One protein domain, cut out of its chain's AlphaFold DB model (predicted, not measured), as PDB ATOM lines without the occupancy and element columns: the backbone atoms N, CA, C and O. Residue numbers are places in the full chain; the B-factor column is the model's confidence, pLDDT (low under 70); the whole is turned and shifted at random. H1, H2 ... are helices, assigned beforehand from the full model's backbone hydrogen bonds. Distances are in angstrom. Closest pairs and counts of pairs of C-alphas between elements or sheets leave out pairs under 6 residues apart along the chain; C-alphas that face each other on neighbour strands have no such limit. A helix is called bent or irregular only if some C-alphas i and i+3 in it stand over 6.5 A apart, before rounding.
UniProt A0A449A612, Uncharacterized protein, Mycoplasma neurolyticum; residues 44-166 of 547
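Overview. This is residues 44 to 166 of the 547 residues of an uncharacterized protein of Mycoplasma neurolyticum (UniProt A0A449A612). At one end of the domain H7 is sandwiched between H1 and the long H3, which crosses it; at the other end stands a helical hairpin of H4 and H5, and short H6 lies in the middle between the two groups. The printed part has 123 residues with seven named helices, H1 to H7 in chain order, and no named strand: all helix. It is compact, with a radius of gyration of the C-alphas of 14.4 A and spans of 39 by 26 by 26 A.

Along the chain. H1, residues 44 to 64, begins at C-alpha 44 (7.130, -17.860, 51.327) and measures 27.5 A; it is only just irregular, with C-alphas 61 and 64 6.7 A apart. H2 is residues 70 to 73. H3, residues 80 to 99, measures 28.9 A. H4 is residues 103 to 113, H5 119 to 128 and H6 138 to 146. H7, residues 152 to 166, measures 21.1 A and ends at C-alpha 166 (31.214, -28.614, 47.268).

Arrangement. H3 is the hub, touching four helices. With residues 84 to 92 alone it touches H7, only just about perpendicular at 71 degrees; their closest C-alphas, Ala 88 and Ile 156, are 6.1 A apart. H1 touches H7 at a steep tilt of 45 degrees, the same way, closest at the C-alphas of Asn 52 and Tyr 154, 5.3 A. H3 only just touches H2 with residues 81 to 82 alone, with 3 pairs of C-alphas within 8 A, closest at Glu 73 and Phe 82, 6.2 A. H3 only just touches H6 too, with residues 86 to 89 alone and 3 such pairs, closest at Trp 86 and Gln 138, 7.1 A. H3 touches H4 with residues 93 to 97 alone, closest at the C-alphas of Leu 97 and Tyr 103, 5.4 A. H4 and H5 form a hairpin at a shallow tilt of 13 degrees, opposite ways; H1 is apart from both. H6 and H7 touch only at the corner, closest at the C-alphas of Phe 145 and Lys 153, 4.8 A. Every O i to N i+4 pair is within hydrogen-bond range in H3, H4, H5, H6 and H7, and 16 of 17 in H1; H2 is too short for such a pair.

Size, cuts and confidence. The two C-alphas farthest apart, those of Asn 119 and Leu 166, are 40.6 A apart. The printed part has no cut and no long link, and no printed residue is under 70 in pLDDT.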
ATOM      1  N   THR A  44       6.138 -16.806  51.577       74.75
ATOM      2  CA  THR A  44       7.130 -17.860  51.327       74.75
ATOM      3  C   THR A  44       7.266 -18.172  49.835       74.75
ATOM      4  O   THR A  44       8.351 -18.509  49.380       74.75
ATOM      5  N   GLU A  45       6.190 -18.027  49.061       74.75
ATOM      6  CA  GLU A  45       6.192 -18.269  47.615       74.75
ATOM      7  C   GLU A  45       7.066 -17.252  46.871       74.75
ATOM      8  O   GLU A  45       7.958 -17.648  46.119       74.75
ATOM      9  N   VAL A  46       6.888 -15.953  47.146       77.94
ATOM     10  CA  VAL A  46       7.734 -14.899  46.563       77.94
ATOM     11  C   VAL A  46       9.187 -15.071  46.999       77.94
ATOM     12  O   VAL A  46      10.092 -14.974  46.171       77.94
ATOM     13  N   LYS A  47       9.425 -15.403  48.275       79.19
ATOM     14  CA  LYS A  47      10.771 -15.698  48.777       79.19
ATOM     15  C   LYS A  47      11.426 -16.851  48.006       79.19
ATOM     16  O   LYS A  47      12.526 -16.679  47.488       79.19
ATOM     17  N   ASN A  48      10.747 -17.992  47.889       82.69
ATOM     18  CA  ASN A  48      11.266 -19.163  47.181       82.69
ATOM     19  C   ASN A  48      11.517 -18.856  45.700       82.69
ATOM     20  O   ASN A  48      12.520 -19.295  45.141       82.69
ATOM     21  N   TYR A  49      10.639 -18.075  45.065       84.38
ATOM     22  CA  TYR A  49      10.826 -17.633  43.686       84.38
ATOM     23  C   TYR A  49      12.097 -16.787  43.526       84.38
ATOM     24  O   TYR A  49      12.929 -17.084  42.667       84.38
ATOM     25  N   LEU A  50      12.272 -15.758  44.361       84.50
ATOM     26  CA  LEU A  50      13.420 -14.849  44.313       84.50
ATOM     27  C   LEU A  50      14.740 -15.571  44.630       84.50
ATOM     28  O   LEU A  50      15.740 -15.384  43.927       84.50
ATOM     29  N   GLU A  51      14.742 -16.448  45.634       87.38
ATOM     30  CA  GLU A  51      15.890 -17.302  45.934       87.38
ATOM     31  C   GLU A  51      16.203 -18.226  44.756       87.38
ATOM     32  O   GLU A  51      17.345 -18.262  44.305       87.38
ATOM     33  N   ASN A  52      15.203 -18.905  44.181       90.69
ATOM     34  CA  ASN A  52      15.407 -19.748  43.005       90.69
ATOM     35  C   ASN A  52      16.017 -18.959  41.839       90.69
ATOM     36  O   ASN A  52      16.959 -19.435  41.213       90.69
ATOM     37  N   LYS A  53      15.533 -17.741  41.566       89.88
ATOM     38  CA  LYS A  53      16.102 -16.875  40.521       89.88
ATOM     39  C   LYS A  53      17.557 -16.514  40.786       89.88
ATOM     40  O   LYS A  53      18.368 -16.540  39.863       89.88
ATOM     41  N   THR A  54      17.907 -16.250  42.037       91.94
ATOM     42  CA  THR A  54      19.300 -16.004  42.434       91.94
ATOM     43  C   THR A  54      20.161 -17.239  42.198       91.94
ATOM     44  O   THR A  54      21.232 -17.144  41.601       91.94
ATOM     45  N   VAL A  55      19.665 -18.416  42.584       94.94
ATOM     46  CA  VAL A  55      20.355 -19.688  42.357       94.94
ATOM     47  C   VAL A  55      20.532 -19.968  40.863       94.94
ATOM     48  O   VAL A  55      21.632 -20.320  40.446       94.94
ATOM     49  N   GLU A  56      19.505 -19.764  40.033       93.31
ATOM     50  CA  GLU A  56      19.603 -19.905  38.573       93.31
ATOM     51  C   GLU A  56      20.701 -19.014  37.986       93.31
ATOM     52  O   GLU A  56      21.492 -19.470  37.158       93.31
ATOM     53  N   LEU A  57      20.774 -17.754  38.426       92.50
ATOM     54  CA  LEU A  57      21.802 -16.814  37.981       92.50
ATOM     55  C   LEU A  57      23.207 -17.289  38.361       92.50
ATOM     56  O   LEU A  57      24.092 -17.276  37.505       92.50
ATOM     57  N   ILE A  58      23.403 -17.756  39.598       95.25
ATOM     58  CA  ILE A  58      24.685 -18.316  40.048       95.25
ATOM     59  C   ILE A  58      25.056 -19.535  39.196       95.25
ATOM     60  O   ILE A  58      26.156 -19.596  38.642       95.25
ATOM     61  N   LEU A  59      24.128 -20.490  39.048       96.00
ATOM     62  CA  LEU A  59      24.352 -21.727  38.299       96.00
ATOM     63  C   LEU A  59      24.779 -21.437  36.856       96.00
ATOM     64  O   LEU A  59      25.751 -22.010  36.346       96.00
ATOM     65  N   LYS A  60      24.073 -20.505  36.215       94.12
ATOM     66  CA  LYS A  60      24.357 -20.044  34.861       94.12
ATOM     67  C   LYS A  60      25.732 -19.382  34.764       94.12
ATOM     68  O   LYS A  60      26.518 -19.714  33.878       94.12
ATOM     69  N   ASP A  61      26.048 -18.469  35.673       92.12
ATOM     70  CA  ASP A  61      27.275 -17.685  35.594       92.12
ATOM     71  C   ASP A  61      28.548 -18.492  35.862       92.12
ATOM     72  O   ASP A  61      29.590 -18.179  35.273       92.12
ATOM     73  N   TYR A  62      28.470 -19.505  36.733       91.88
ATOM     74  CA  TYR A  62      29.635 -20.267  37.187       91.88
ATOM     75  C   TYR A  62      29.874 -21.557  36.407       91.88
ATOM     76  O   TYR A  62      31.034 -21.891  36.150       91.88
ATOM     77  N   TRP A  63      28.815 -22.281  36.026       93.62
ATOM     78  CA  TRP A  63      28.975 -23.657  35.538       93.62
ATOM     79  C   TRP A  63      28.327 -23.947  34.189       93.62
ATOM     80  O   TRP A  63      28.898 -24.728  33.429       93.62
ATOM     81  N   TYR A  64      27.193 -23.326  33.854       93.50
ATOM     82  CA  TYR A  64      26.451 -23.686  32.633       93.50
ATOM     83  C   TYR A  64      26.590 -22.681  31.478       93.50
ATOM     84  O   TYR A  64      26.403 -23.067  30.329       93.50
ATOM     85  N   GLY A  65      27.010 -21.441  31.741       89.50
ATOM     86  CA  GLY A  65      27.320 -20.419  30.734       89.50
ATOM     87  C   GLY A  65      26.354 -19.230  30.756       89.50
ATOM     88  O   GLY A  65      25.144 -19.401  30.731       89.50
ATOM     89  N   LYS A  66      26.885 -18.000  30.741       85.06
ATOM     90  CA  LYS A  66      26.134 -16.744  30.984       85.06
ATOM     91  C   LYS A  66      24.970 -16.468  30.033       85.06
ATOM     92  O   LYS A  66      23.989 -15.839  30.438       85.06
ATOM     93  N   ASP A  67      25.081 -16.950  28.803       86.38
ATOM     94  CA  ASP A  67      24.093 -16.744  27.741       86.38
ATOM     95  C   ASP A  67      23.108 -17.920  27.622       86.38
ATOM     96  O   ASP A  67      22.260 -17.939  26.732       86.38
ATOM     97  N   VAL A  68      23.210 -18.913  28.514       87.75
ATOM     98  CA  VAL A  68      22.362 -20.104  28.510       87.75
ATOM     99  C   VAL A  68      21.041 -19.834  29.224       87.75
ATOM    100  O   VAL A  68      20.998 -19.327  30.344       87.75
ATOM    101  N   ASP A  69      19.948 -20.220  28.577       89.06
ATOM    102  CA  ASP A  69      18.616 -20.245  29.168       89.06
ATOM    103  C   ASP A  69      18.381 -21.625  29.796       89.06
ATOM    104  O   ASP A  69      18.087 -22.596  29.095       89.06
ATOM    105  N   LEU A  70      18.554 -21.713  31.118       89.75
ATOM    106  CA  LEU A  70      18.437 -22.970  31.863       89.75
ATOM    107  C   LEU A  70      17.067 -23.637  31.671       89.75
ATOM    108  O   LEU A  70      16.979 -24.863  31.658       89.75
ATOM    109  N   GLU A  71      16.007 -22.858  31.455       88.00
ATOM    110  CA  GLU A  71      14.664 -23.392  31.233       88.00
ATOM    111  C   GLU A  71      14.555 -24.116  29.886       88.00
ATOM    112  O   GLU A  71      13.933 -25.174  29.795       88.00
ATOM    113  N   LYS A  72      15.236 -23.610  28.850       91.75
ATOM    114  CA  LYS A  72      15.346 -24.295  27.551       91.75
ATOM    115  C   LYS A  72      16.290 -25.487  27.594       91.75
ATOM    116  O   LYS A  72      16.091 -26.444  26.849       91.75
ATOM    117  N   GLU A  73      17.319 -25.443  28.431       93.62
ATOM    118  CA  GLU A  73      18.257 -26.557  28.568       93.62
ATOM    119  C   GLU A  73      17.612 -27.804  29.181       93.62
ATOM    120  O   GLU A  73      17.994 -28.911  28.813       93.62
ATOM    121  N   ILE A  74      16.591 -27.657  30.033       95.12
ATOM    122  CA  ILE A  74      15.819 -28.793  30.575       95.12
ATOM    123  C   ILE A  74      15.096 -29.606  29.495       95.12
ATOM    124  O   ILE A  74      14.878 -30.811  29.651       95.12
ATOM    125  N   GLU A  75      14.789 -28.994  28.357       94.12
ATOM    126  CA  GLU A  75      14.152 -29.693  27.239       94.12
ATOM    127  C   GLU A  75      15.128 -30.567  26.446       94.12
ATOM    128  O   GLU A  75      14.713 -31.486  25.740       94.12
ATOM    129  N   LYS A  76      16.433 -30.316  26.581       94.31
ATOM    130  CA  LYS A  76      17.490 -30.962  25.800       94.31
ATOM    131  C   LYS A  76      18.124 -32.095  26.598       94.31
ATOM    132  O   LYS A  76      18.922 -31.862  27.503       94.31
ATOM    133  N   SER A  77      17.817 -33.342  26.238       93.12
ATOM    134  CA  SER A  77      18.331 -34.537  26.937       93.12
ATOM    135  C   SER A  77      19.866 -34.602  26.983       93.12
ATOM    136  O   SER A  77      20.464 -35.184  27.888       93.12
ATOM    137  N   GLU A  78      20.519 -34.020  25.983       93.19
ATOM    138  CA  GLU A  78      21.963 -33.959  25.828       93.19
ATOM    139  C   GLU A  78      22.639 -32.870  26.673       93.19
ATOM    140  O   GLU A  78      23.846 -32.991  26.918       93.19
ATOM    141  N   SER A  79      21.885 -31.873  27.158       95.50
ATOM    142  CA  SER A  79      22.397 -30.761  27.963       95.50
ATOM    143  C   SER A  79      23.067 -31.253  29.244       95.50
ATOM    144  O   SER A  79      22.575 -32.162  29.918       95.50
ATOM    145  N   SER A  80      24.190 -30.629  29.614       94.38
ATOM    146  CA  SER A  80      24.829 -30.881  30.909       94.38
ATOM    147  C   SER A  80      23.912 -30.489  32.066       94.38
ATOM    148  O   SER A  80      23.825 -31.234  33.039       94.38
ATOM    149  N   TYR A  81      23.175 -29.381  31.937       96.06
ATOM    150  CA  TYR A  81      22.245 -28.927  32.966       96.06
ATOM    151  C   TYR A  81      21.104 -29.924  33.172       96.06
ATOM    152  O   TYR A  81      20.861 -30.332  34.303       96.06
ATOM    153  N   PHE A  82      20.464 -30.402  32.095       97.19
ATOM    154  CA  PHE A  82      19.419 -31.427  32.208       97.19
ATOM    155  C   PHE A  82      19.939 -32.715  32.849       97.19
ATOM    156  O   PHE A  82      19.287 -33.269  33.731       97.19
ATOM    157  N   LYS A  83      21.119 -33.196  32.436       97.12
ATOM    158  CA  LYS A  83      21.714 -34.422  32.990       97.12
ATOM    159  C   LYS A  83      21.981 -34.301  34.487       97.12
ATOM    160  O   LYS A  83      21.674 -35.235  35.225       97.12
ATOM    161  N   ASP A  84      22.526 -33.170  34.927       97.25
ATOM    162  CA  ASP A  84      22.783 -32.908  36.343       97.25
ATOM    163  C   ASP A  84      21.463 -32.758  37.120       97.25
ATOM    164  O   ASP A  84      21.279 -33.403  38.153       97.25
ATOM    165  N   ALA A  85      20.510 -31.978  36.597       97.94
ATOM    166  CA  ALA A  85      19.206 -31.743  37.218       97.94
ATOM    167  C   ALA A  85      18.383 -33.034  37.347       97.94
ATOM    168  O   ALA A  85      17.793 -33.290  38.394       97.94
ATOM    169  N   TRP A  86      18.389 -33.886  36.318       97.88
ATOM    170  CA  TRP A  86      17.722 -35.185  36.355       97.88
ATOM    171  C   TRP A  86      18.356 -36.123  37.383       97.88
ATOM    172  O   TRP A  86      17.629 -36.783  38.117       97.88
ATOM    173  N   LYS A  87      19.691 -36.179  37.480       97.44
ATOM    174  CA  LYS A  87      20.368 -36.990  38.509       97.44
ATOM    175  C   LYS A  87      20.015 -36.522  39.918       97.44
ATOM    176  O   LYS A  87      19.698 -37.348  40.772       97.44
ATOM    177  N   ALA A  88      20.031 -35.209  40.146       98.25
ATOM    178  CA  ALA A  88      19.609 -34.626  41.414       98.25
ATOM    179  C   ALA A  88      18.139 -34.958  41.713       98.25
ATOM    180  O   ALA A  88      17.821 -35.383  42.822       98.25
ATOM    181  N   PHE A  89      17.256 -34.854  40.713       98.31
ATOM    182  CA  PHE A  89      15.844 -35.183  40.863       98.31
ATOM    183  C   PHE A  89      15.598 -36.660  41.135       98.31
ATOM    184  O   PHE A  89      14.860 -36.966  42.063       98.31
ATOM    185  N   ASP A  90      16.229 -37.571  40.393       97.88
ATOM    186  CA  ASP A  90      16.149 -39.017  40.613       97.88
ATOM    187  C   ASP A  90      16.553 -39.388  42.048       97.88
ATOM    188  O   ASP A  90      15.836 -40.131  42.722       97.88
ATOM    189  N   PHE A  91      17.635 -38.796  42.560       97.88
ATOM    190  CA  PHE A  91      18.036 -38.965  43.955       97.88
ATOM    191  C   PHE A  91      16.995 -38.388  44.929       97.88
ATOM    192  O   PHE A  91      16.581 -39.065  45.874       97.88
ATOM    193  N   TYR A  92      16.534 -37.158  44.683       97.81
ATOM    194  CA  TYR A  92      15.553 -36.451  45.509       97.81
ATOM    195  C   TYR A  92      14.224 -37.204  45.624       97.81
ATOM    196  O   TYR A  92      13.713 -37.405  46.727       97.81
ATOM    197  N   GLN A  93      13.665 -37.682  44.510       96.94
ATOM    198  CA  GLN A  93      12.398 -38.411  44.525       96.94
ATOM    199  C   GLN A  93      12.526 -39.774  45.219       96.94
ATOM    200  O   GLN A  93      11.635 -40.148  45.979       96.94
ATOM    201  N   LYS A  94      13.651 -40.491  45.051       96.44
ATOM    202  CA  LYS A  94      13.923 -41.747  45.777       96.44
ATOM    203  C   LYS A  94      14.014 -41.505  47.283       96.44
ATOM    204  O   LYS A  94      13.454 -42.266  48.074       96.44
ATOM    205  N   TYR A  95      14.677 -40.420  47.675       95.06
ATOM    206  CA  TYR A  95      14.790 -40.007  49.067       95.06
ATOM    207  C   TYR A  95      13.434 -39.638  49.681       95.06
ATOM    208  O   TYR A  95      13.108 -40.099  50.779       95.06
ATOM    209  N   ASN A  96      12.605 -38.879  48.964       94.25
ATOM    210  CA  ASN A  96      11.277 -38.515  49.443       94.25
ATOM    211  C   ASN A  96      10.301 -39.695  49.477       94.25
ATOM    212  O   ASN A  96       9.570 -39.830  50.455       94.25
ATOM    213  N   LEU A  97      10.342 -40.608  48.502       92.31
ATOM    214  CA  LEU A  97       9.529 -41.831  48.526       92.31
ATOM    215  C   LEU A  97       9.883 -42.750  49.696       92.31
ATOM    216  O   LEU A  97       9.007 -43.354  50.308       92.31
ATOM    217  N   LYS A  98      11.167 -42.819  50.064       89.25
ATOM    218  CA  LYS A  98      11.606 -43.541  51.264       89.25
ATOM    219  C   LYS A  98      11.009 -42.948  52.546       89.25
ATOM    220  O   LYS A  98      10.748 -43.693  53.491       89.25
ATOM    221  N   LYS A  99      10.857 -41.622  52.622       88.62
ATOM    222  CA  LYS A  99      10.218 -40.947  53.764       88.62
ATOM    223  C   LYS A  99       8.698 -41.098  53.730       88.62
ATOM    224  O   LYS A  99       8.084 -41.277  54.775       88.62
ATOM    225  N   ASN A 100       8.116 -41.025  52.539       91.31
ATOM    226  CA  ASN A 100       6.686 -41.064  52.304       91.31
ATOM    227  C   ASN A 100       6.380 -41.846  51.012       91.31
ATOM    228  O   ASN A 100       6.527 -41.285  49.924       91.31
ATOM    229  N   PRO A 101       5.876 -43.091  51.108       91.12
ATOM    230  CA  PRO A 101       5.530 -43.906  49.943       91.12
ATOM    231  C   PRO A 101       4.492 -43.286  48.997       91.12
ATOM    232  O   PRO A 101       4.345 -43.773  47.887       91.12
ATOM    233  N   TYR A 102       3.773 -42.235  49.407       93.56
ATOM    234  CA  TYR A 102       2.788 -41.516  48.587       93.56
ATOM    235  C   TYR A 102       3.315 -40.198  48.007       93.56
ATOM    236  O   TYR A 102       2.536 -39.421  47.462       93.56
ATOM    237  N   TYR A 103       4.617 -39.916  48.119       94.88
ATOM    238  CA  TYR A 103       5.220 -38.651  47.688       94.88
ATOM    239  C   TYR A 103       4.796 -38.221  46.272       94.88
ATOM    240  O   TYR A 103       4.299 -37.108  46.095       94.88
ATOM    241  N   SER A 104       4.913 -39.113  45.282       94.50
ATOM    242  CA  SER A 104       4.569 -38.800  43.890       94.50
ATOM    243  C   SER A 104       3.084 -38.449  43.724       94.50
ATOM    244  O   SER A 104       2.740 -37.492  43.032       94.50
ATOM    245  N   TRP A 105       2.187 -39.179  44.395       93.12
ATOM    246  CA  TRP A 105       0.749 -38.883  44.388       93.12
ATOM    247  C   TRP A 105       0.416 -37.572  45.091       93.12
ATOM    248  O   TRP A 105      -0.445 -36.835  44.615       93.12
ATOM    249  N   ASN A 106       1.101 -37.264  46.191       94.00
ATOM    250  CA  ASN A 106       0.882 -36.025  46.927       94.00
ATOM    251  C   ASN A 106       1.225 -34.807  46.068       94.00
ATOM    252  O   ASN A 106       0.420 -33.882  46.024       94.00
ATOM    253  N   ILE A 107       2.327 -34.850  45.310       94.25
ATOM    254  CA  ILE A 107       2.670 -33.787  44.352       94.25
ATOM    255  C   ILE A 107       1.563 -33.608  43.311       94.25
ATOM    256  O   ILE A 107       1.091 -32.493  43.102       94.25
ATOM    257  N   ILE A 108       1.115 -34.692  42.667       93.88
ATOM    258  CA  ILE A 108       0.075 -34.609  41.627       93.88
ATOM    259  C   ILE A 108      -1.235 -34.060  42.212       93.88
ATOM    260  O   ILE A 108      -1.867 -33.191  41.614       93.88
ATOM    261  N   SER A 109      -1.634 -34.556  43.384       92.00
ATOM    262  CA  SER A 109      -2.859 -34.149  44.076       92.00
ATOM    263  C   SER A 109      -2.827 -32.672  44.472       92.00
ATOM    264  O   SER A 109      -3.796 -31.951  44.235       92.00
ATOM    265  N   GLU A 110      -1.707 -32.201  45.022       92.88
ATOM    266  CA  GLU A 110      -1.523 -30.804  45.419       92.88
ATOM    267  C   GLU A 110      -1.545 -29.867  44.209       92.88
ATOM    268  O   GLU A 110      -2.268 -28.868  44.212       92.88
ATOM    269  N   LEU A 111      -0.839 -30.226  43.135       93.31
ATOM    270  CA  LEU A 111      -0.840 -29.453  41.896       93.31
ATOM    271  C   LEU A 111      -2.233 -29.383  41.257       93.31
ATOM    272  O   LEU A 111      -2.652 -28.313  40.816       93.31
ATOM    273  N   ASN A 112      -2.977 -30.491  41.246       92.69
ATOM    274  CA  ASN A 112      -4.344 -30.514  40.732       92.69
ATOM    275  C   ASN A 112      -5.292 -29.673  41.603       92.69
ATOM    276  O   ASN A 112      -6.071 -28.879  41.083       92.69
ATOM    277  N   LYS A 113      -5.193 -29.788  42.934       91.62
ATOM    278  CA  LYS A 113      -5.994 -28.997  43.884       91.62
ATOM    279  C   LYS A 113      -5.776 -27.492  43.710       91.62
ATOM    280  O   LYS A 113      -6.719 -26.720  43.868       91.62
ATOM    281  N   ASN A 114      -4.555 -27.090  43.371       88.00
ATOM    282  CA  ASN A 114      -4.185 -25.695  43.148       88.00
ATOM    283  C   ASN A 114      -4.452 -25.216  41.706       88.00
ATOM    284  O   ASN A 114      -4.071 -24.099  41.367       88.00
ATOM    285  N   ASN A 115      -5.099 -26.029  40.857       88.94
ATOM    286  CA  ASN A 115      -5.321 -25.753  39.430       88.94
ATOM    287  C   ASN A 115      -4.024 -25.434  38.657       88.94
ATOM    288  O   ASN A 115      -4.038 -24.667  37.698       88.94
ATOM    289  N   ALA A 116      -2.897 -26.018  39.076       90.25
ATOM    290  CA  ALA A 116      -1.589 -25.822  38.450       90.25
ATOM    291  C   ALA A 116      -1.315 -26.809  37.297       90.25
ATOM    292  O   ALA A 116      -0.288 -26.700  36.632       90.25
ATOM    293  N   LEU A 117      -2.210 -27.777  37.064       92.00
ATOM    294  CA  LEU A 117      -2.134 -28.744  35.967       92.00
ATOM    295  C   LEU A 117      -3.277 -28.523  34.981       92.00
ATOM    296  O   LEU A 117      -4.423 -28.323  35.384       92.00
ATOM    297  N   SER A 118      -2.975 -28.636  33.688       92.12
ATOM    298  CA  SER A 118      -4.017 -28.854  32.688       92.12
ATOM    299  C   SER A 118      -4.622 -30.256  32.851       92.12
ATOM    300  O   SER A 118      -3.992 -31.155  33.417       92.12
ATOM    301  N   ASN A 119      -5.832 -30.474  32.325       90.81
ATOM    302  CA  ASN A 119      -6.452 -31.804  32.346       90.81
ATOM    303  C   ASN A 119      -5.569 -32.858  31.657       90.81
ATOM    304  O   ASN A 119      -5.450 -33.975  32.159       90.81
ATOM    305  N   ASP A 120      -4.921 -32.497  30.547       93.31
ATOM    306  CA  ASP A 120      -4.045 -33.401  29.799       93.31
ATOM    307  C   ASP A 120      -2.784 -33.754  30.602       93.31
ATOM    308  O   ASP A 120      -2.413 -34.927  30.686       93.31
ATOM    309  N   ASP A 121      -2.168 -32.769  31.264       93.50
ATOM    310  CA  ASP A 121      -0.996 -32.978  32.121       93.50
ATOM    311  C   ASP A 121      -1.325 -33.839  33.344       93.50
ATOM    312  O   ASP A 121      -0.567 -34.748  33.693       93.50
ATOM    313  N   TYR A 122      -2.478 -33.602  33.977       93.19
ATOM    314  CA  TYR A 122      -2.956 -34.421  35.088       93.19
ATOM    315  C   TYR A 122      -3.166 -35.880  34.661       93.19
ATOM    316  O   TYR A 122      -2.654 -36.797  35.311       93.19
ATOM    317  N   ILE A 123      -3.861 -36.104  33.537       91.56
ATOM    318  CA  ILE A 123      -4.087 -37.444  32.980       91.56
ATOM    319  C   ILE A 123      -2.750 -38.114  32.633       91.56
ATOM    320  O   ILE A 123      -2.569 -39.300  32.918       91.56
ATOM    321  N   LYS A 124      -1.793 -37.373  32.061       92.81
ATOM    322  CA  LYS A 124      -0.451 -37.884  31.755       92.81
ATOM    323  C   LYS A 124       0.273 -38.346  33.023       92.81
ATOM    324  O   LYS A 124       0.708 -39.498  33.089       92.81
ATOM    325  N   LEU A 125       0.362 -37.485  34.037       93.19
ATOM    326  CA  LEU A 125       1.076 -37.775  35.284       93.19
ATOM    327  C   LEU A 125       0.452 -38.958  36.039       93.19
ATOM    328  O   LEU A 125       1.172 -39.871  36.448       93.19
ATOM    329  N   ILE A 126      -0.877 -39.001  36.188       91.00
ATOM    330  CA  ILE A 126      -1.536 -40.076  36.946       91.00
ATOM    331  C   ILE A 126      -1.442 -41.433  36.232       91.00
ATOM    332  O   ILE A 126      -1.222 -42.460  36.873       91.00
ATOM    333  N   ASN A 127      -1.521 -41.448  34.894       90.12
ATOM    334  CA  ASN A 127      -1.343 -42.670  34.107       90.12
ATOM    335  C   ASN A 127       0.095 -43.199  34.171       90.12
ATOM    336  O   ASN A 127       0.311 -44.412  34.056       90.12
ATOM    337  N   ASN A 128       1.075 -42.317  34.371       89.62
ATOM    338  CA  ASN A 128       2.468 -42.697  34.563       89.62
ATOM    339  C   ASN A 128       2.714 -43.224  35.985       89.62
ATOM    340  O   ASN A 128       3.323 -44.291  36.125       89.62
ATOM    341  N   ILE A 129       2.171 -42.579  37.024       86.88
ATOM    342  CA  ILE A 129       2.319 -42.947  38.448       86.88
ATOM    343  C   ILE A 129       1.208 -43.917  38.897       86.88
ATOM    344  O   ILE A 129       0.407 -43.653  39.793       86.88
ATOM    345  N   LYS A 130       1.178 -45.098  38.261       82.75
ATOM    346  CA  LYS A 130       0.191 -46.177  38.502       82.75
ATOM    347  C   LYS A 130       0.233 -46.802  39.907       82.75
ATOM    348  O   LYS A 130      -0.647 -47.590  40.240       82.75
ATOM    349  N   SER A 131       1.258 -46.510  40.706       86.44
ATOM    350  CA  SER A 131       1.364 -46.936  42.104       86.44
ATOM    351  C   SER A 131       2.016 -45.836  42.951       86.44
ATOM    352  O   SER A 131       2.806 -45.062  42.404       86.44
ATOM    353  N   PRO A 132       1.729 -45.775  44.268       83.06
ATOM    354  CA  PRO A 132       2.286 -44.750  45.156       83.06
ATOM    355  C   PRO A 132       3.818 -44.690  45.126       83.06
ATOM    356  O   PRO A 132       4.398 -43.613  45.022       83.06
ATOM    357  N   GLU A 133       4.465 -45.858  45.116       86.50
ATOM    358  CA  GLU A 133       5.927 -45.992  45.161       86.50
ATOM    359  C   GLU A 133       6.620 -45.708  43.818       86.50
ATOM    360  O   GLU A 133       7.844 -45.801  43.714       86.50
ATOM    361  N   LYS A 134       5.856 -45.410  42.759       93.31
ATOM    362  CA  LYS A 134       6.421 -45.229  41.427       93.31
ATOM    363  C   LYS A 134       7.121 -43.876  41.297       93.31
ATOM    364  O   LYS A 134       6.599 -42.829  41.684       93.31
ATOM    365  N   LEU A 135       8.305 -43.930  40.695       94.62
ATOM    366  CA  LEU A 135       9.123 -42.772  40.351       94.62
ATOM    367  C   LEU A 135       8.559 -42.053  39.119       94.62
ATOM    368  O   LEU A 135       8.071 -42.693  38.182       94.62
ATOM    369  N   PHE A 136       8.687 -40.732  39.109       96.38
ATOM    370  CA  PHE A 136       8.490 -39.894  37.934       96.38
ATOM    371  C   PHE A 136       9.529 -40.222  36.864       96.38
ATOM    372  O   PHE A 136      10.708 -40.418  37.168       96.38
ATOM    373  N   SER A 137       9.091 -40.271  35.606       95.88
ATOM    374  CA  SER A 137       9.973 -40.408  34.445       95.88
ATOM    375  C   SER A 137      10.689 -39.089  34.116       95.88
ATOM    376  O   SER A 137      10.376 -38.036  34.670       95.88
ATOM    377  N   GLN A 138      11.629 -39.120  33.165       96.19
ATOM    378  CA  GLN A 138      12.267 -37.897  32.658       96.19
ATOM    379  C   GLN A 138      11.268 -36.920  32.028       96.19
ATOM    380  O   GLN A 138      11.441 -35.710  32.140       96.19
ATOM    381  N   GLU A 139      10.226 -37.426  31.367       94.44
ATOM    382  CA  GLU A 139       9.186 -36.570  30.795       94.44
ATOM    383  C   GLU A 139       8.334 -35.912  31.875       94.44
ATOM    384  O   GLU A 139       8.054 -34.718  31.786       94.44
ATOM    385  N   ASP A 140       7.961 -36.675  32.905       95.56
ATOM    386  CA  ASP A 140       7.224 -36.141  34.051       95.56
ATOM    387  C   ASP A 140       8.066 -35.084  34.774       95.56
ATOM    388  O   ASP A 140       7.558 -34.029  35.142       95.56
ATOM    389  N   PHE A 141       9.374 -35.320  34.913       96.88
ATOM    390  CA  PHE A 141      10.301 -34.350  35.485       96.88
ATOM    391  C   PHE A 141      10.330 -33.033  34.713       96.88
ATOM    392  O   PHE A 141      10.218 -31.987  35.340       96.88
ATOM    393  N   ARG A 142      10.434 -33.052  33.376       95.62
ATOM    394  CA  ARG A 142      10.417 -31.812  32.571       95.62
ATOM    395  C   ARG A 142       9.144 -31.006  32.793       95.62
ATOM    396  O   ARG A 142       9.211 -29.791  32.964       95.62
ATOM    397  N   LEU A 143       8.001 -31.691  32.819       94.12
ATOM    398  CA  LEU A 143       6.713 -31.069  33.103       94.12
ATOM    399  C   LEU A 143       6.719 -30.436  34.499       94.12
ATOM    400  O   LEU A 143       6.497 -29.235  34.628       94.12
ATOM    401  N   LEU A 144       7.047 -31.211  35.535       95.00
ATOM    402  CA  LEU A 144       7.069 -30.731  36.918       95.00
ATOM    403  C   LEU A 144       8.059 -29.579  37.121       95.00
ATOM    404  O   LEU A 144       7.743 -28.620  37.817       95.00
ATOM    405  N   PHE A 145       9.232 -29.635  36.495       94.25
ATOM    406  CA  PHE A 145      10.274 -28.618  36.623       94.25
ATOM    407  C   PHE A 145       9.845 -27.255  36.061       94.25
ATOM    408  O   PHE A 145      10.303 -26.223  36.539       94.25
ATOM    409  N   LYS A 146       8.956 -27.221  35.066       89.75
ATOM    410  CA  LYS A 146       8.425 -25.967  34.507       89.75
ATOM    411  C   LYS A 146       7.304 -25.354  35.342       89.75
ATOM    412  O   LYS A 146       7.036 -24.161  35.233       89.75
ATOM    413  N   LEU A 147       6.645 -26.155  36.174       88.62
ATOM    414  CA  LEU A 147       5.547 -25.703  37.020       88.62
ATOM    415  C   LEU A 147       6.104 -25.062  38.292       88.62
ATOM    416  O   LEU A 147       6.602 -25.762  39.171       88.62
ATOM    417  N   ASN A 148       5.978 -23.739  38.429       80.50
ATOM    418  CA  ASN A 148       6.456 -23.022  39.621       80.50
ATOM    419  C   ASN A 148       5.849 -23.586  40.920       80.50
ATOM    420  O   ASN A 148       6.556 -23.749  41.910       80.50
ATOM    421  N   ASN A 149       4.571 -23.975  40.889       83.50
ATOM    422  CA  ASN A 149       3.846 -24.519  42.039       83.50
ATOM    423  C   ASN A 149       4.315 -25.918  42.477       83.50
ATOM    424  O   ASN A 149       3.887 -26.387  43.527       83.50
ATOM    425  N   SER A 150       5.165 -26.604  41.702       87.00
ATOM    426  CA  SER A 150       5.676 -27.929  42.081       87.00
ATOM    427  C   SER A 150       6.834 -27.865  43.076       87.00
ATOM    428  O   SER A 150       7.177 -28.885  43.665       87.00
ATOM    429  N   ASN A 151       7.481 -26.701  43.217       89.62
ATOM    430  CA  ASN A 151       8.750 -26.491  43.930       89.62
ATOM    431  C   ASN A 151       9.941 -27.348  43.450       89.62
ATOM    432  O   ASN A 151      11.072 -27.082  43.858       89.62
ATOM    433  N   ILE A 152       9.747 -28.295  42.521       94.50
ATOM    434  CA  ILE A 152      10.801 -29.188  42.024       94.50
ATOM    435  C   ILE A 152      11.957 -28.383  41.439       94.50
ATOM    436  O   ILE A 152      13.115 -28.656  41.739       94.50
ATOM    437  N   LYS A 153      11.660 -27.340  40.661       94.44
ATOM    438  CA  LYS A 153      12.682 -26.451  40.104       94.44
ATOM    439  C   LYS A 153      13.609 -25.880  41.175       94.44
ATOM    440  O   LYS A 153      14.829 -25.941  41.042       94.44
ATOM    441  N   TYR A 154      13.016 -25.348  42.238       93.19
ATOM    442  CA  TYR A 154      13.734 -24.722  43.339       93.19
ATOM    443  C   TYR A 154      14.544 -25.745  44.138       93.19
ATOM    444  O   TYR A 154      15.738 -25.538  44.354       93.19
ATOM    445  N   ASP A 155      13.948 -26.880  44.505       95.75
ATOM    446  CA  ASP A 155      14.641 -27.926  45.262       95.75
ATOM    447  C   ASP A 155      15.834 -28.503  44.497       95.75
ATOM    448  O   ASP A 155      16.931 -28.635  45.048       95.75
ATOM    449  N   ILE A 156      15.662 -28.762  43.201       97.69
ATOM    450  CA  ILE A 156      16.736 -29.287  42.359       97.69
ATOM    451  C   ILE A 156      17.824 -28.241  42.127       97.69
ATOM    452  O   ILE A 156      19.004 -28.569  42.239       97.69
ATOM    453  N   ASN A 157      17.478 -26.974  41.910       97.25
ATOM    454  CA  ASN A 157      18.478 -25.914  41.794       97.25
ATOM    455  C   ASN A 157      19.299 -25.734  43.080       97.25
ATOM    456  O   ASN A 157      20.516 -25.565  42.993       97.25
ATOM    457  N   LYS A 158      18.693 -25.852  44.271       97.69
ATOM    458  CA  LYS A 158      19.439 -25.861  45.545       97.69
ATOM    459  C   LYS A 158      20.404 -27.043  45.635       97.69
ATOM    460  O   LYS A 158      21.555 -26.865  46.042       97.69
ATOM    461  N   MET A 159      19.967 -28.238  45.233       98.31
ATOM    462  CA  MET A 159      20.832 -29.424  45.193       98.31
ATOM    463  C   MET A 159      22.005 -29.239  44.228       98.31
ATOM    464  O   MET A 159      23.131 -29.606  44.564       98.31
ATOM    465  N   LEU A 160      21.769 -28.642  43.057       98.31
ATOM    466  CA  LEU A 160      22.816 -28.335  42.083       98.31
ATOM    467  C   LEU A 160      23.780 -27.260  42.589       98.31
ATOM    468  O   LEU A 160      24.985 -27.387  42.380       98.31
ATOM    469  N   LEU A 161      23.287 -26.226  43.274       98.31
ATOM    470  CA  LEU A 161      24.147 -25.202  43.866       98.31
ATOM    471  C   LEU A 161      25.110 -25.827  44.875       98.31
ATOM    472  O   LEU A 161      26.316 -25.619  44.782       98.31
ATOM    473  N   ASN A 162      24.583 -26.645  45.788       98.31
ATOM    474  CA  ASN A 162      25.383 -27.352  46.785       98.31
ATOM    475  C   ASN A 162      26.369 -28.332  46.147       98.31
ATOM    476  O   ASN A 162      27.534 -28.362  46.542       98.31
ATOM    477  N   LEU A 163      25.932 -29.095  45.138       98.19
ATOM    478  CA  LEU A 163      26.803 -29.990  44.377       98.19
ATOM    479  C   LEU A 163      28.011 -29.233  43.834       98.19
ATOM    480  O   LEU A 163      29.150 -29.584  44.127       98.19
ATOM    481  N   ASN A 164      27.764 -28.169  43.077       97.38
ATOM    482  CA  ASN A 164      28.841 -27.452  42.423       97.38
ATOM    483  C   ASN A 164      29.708 -26.645  43.415       97.38
ATOM    484  O   ASN A 164      30.924 -26.576  43.237       97.38
ATOM    485  N   TYR A 165      29.118 -26.098  44.484       97.50
ATOM    486  CA  TYR A 165      29.848 -25.445  45.576       97.50
ATOM    487  C   TYR A 165      30.820 -26.402  46.285       97.50
ATOM    488  O   TYR A 165      31.943 -26.021  46.613       97.50
ATOM    489  N   LEU A 166      30.413 -27.653  46.512       97.81
ATOM    490  CA  LEU A 166      31.214 -28.614  47.268       97.81
ATOM    491  C   LEU A 166      32.274 -29.336  46.420       97.81
ATOM    492  O   LEU A 166      33.314 -29.685  46.980       97.81
TER     493      LEU A 166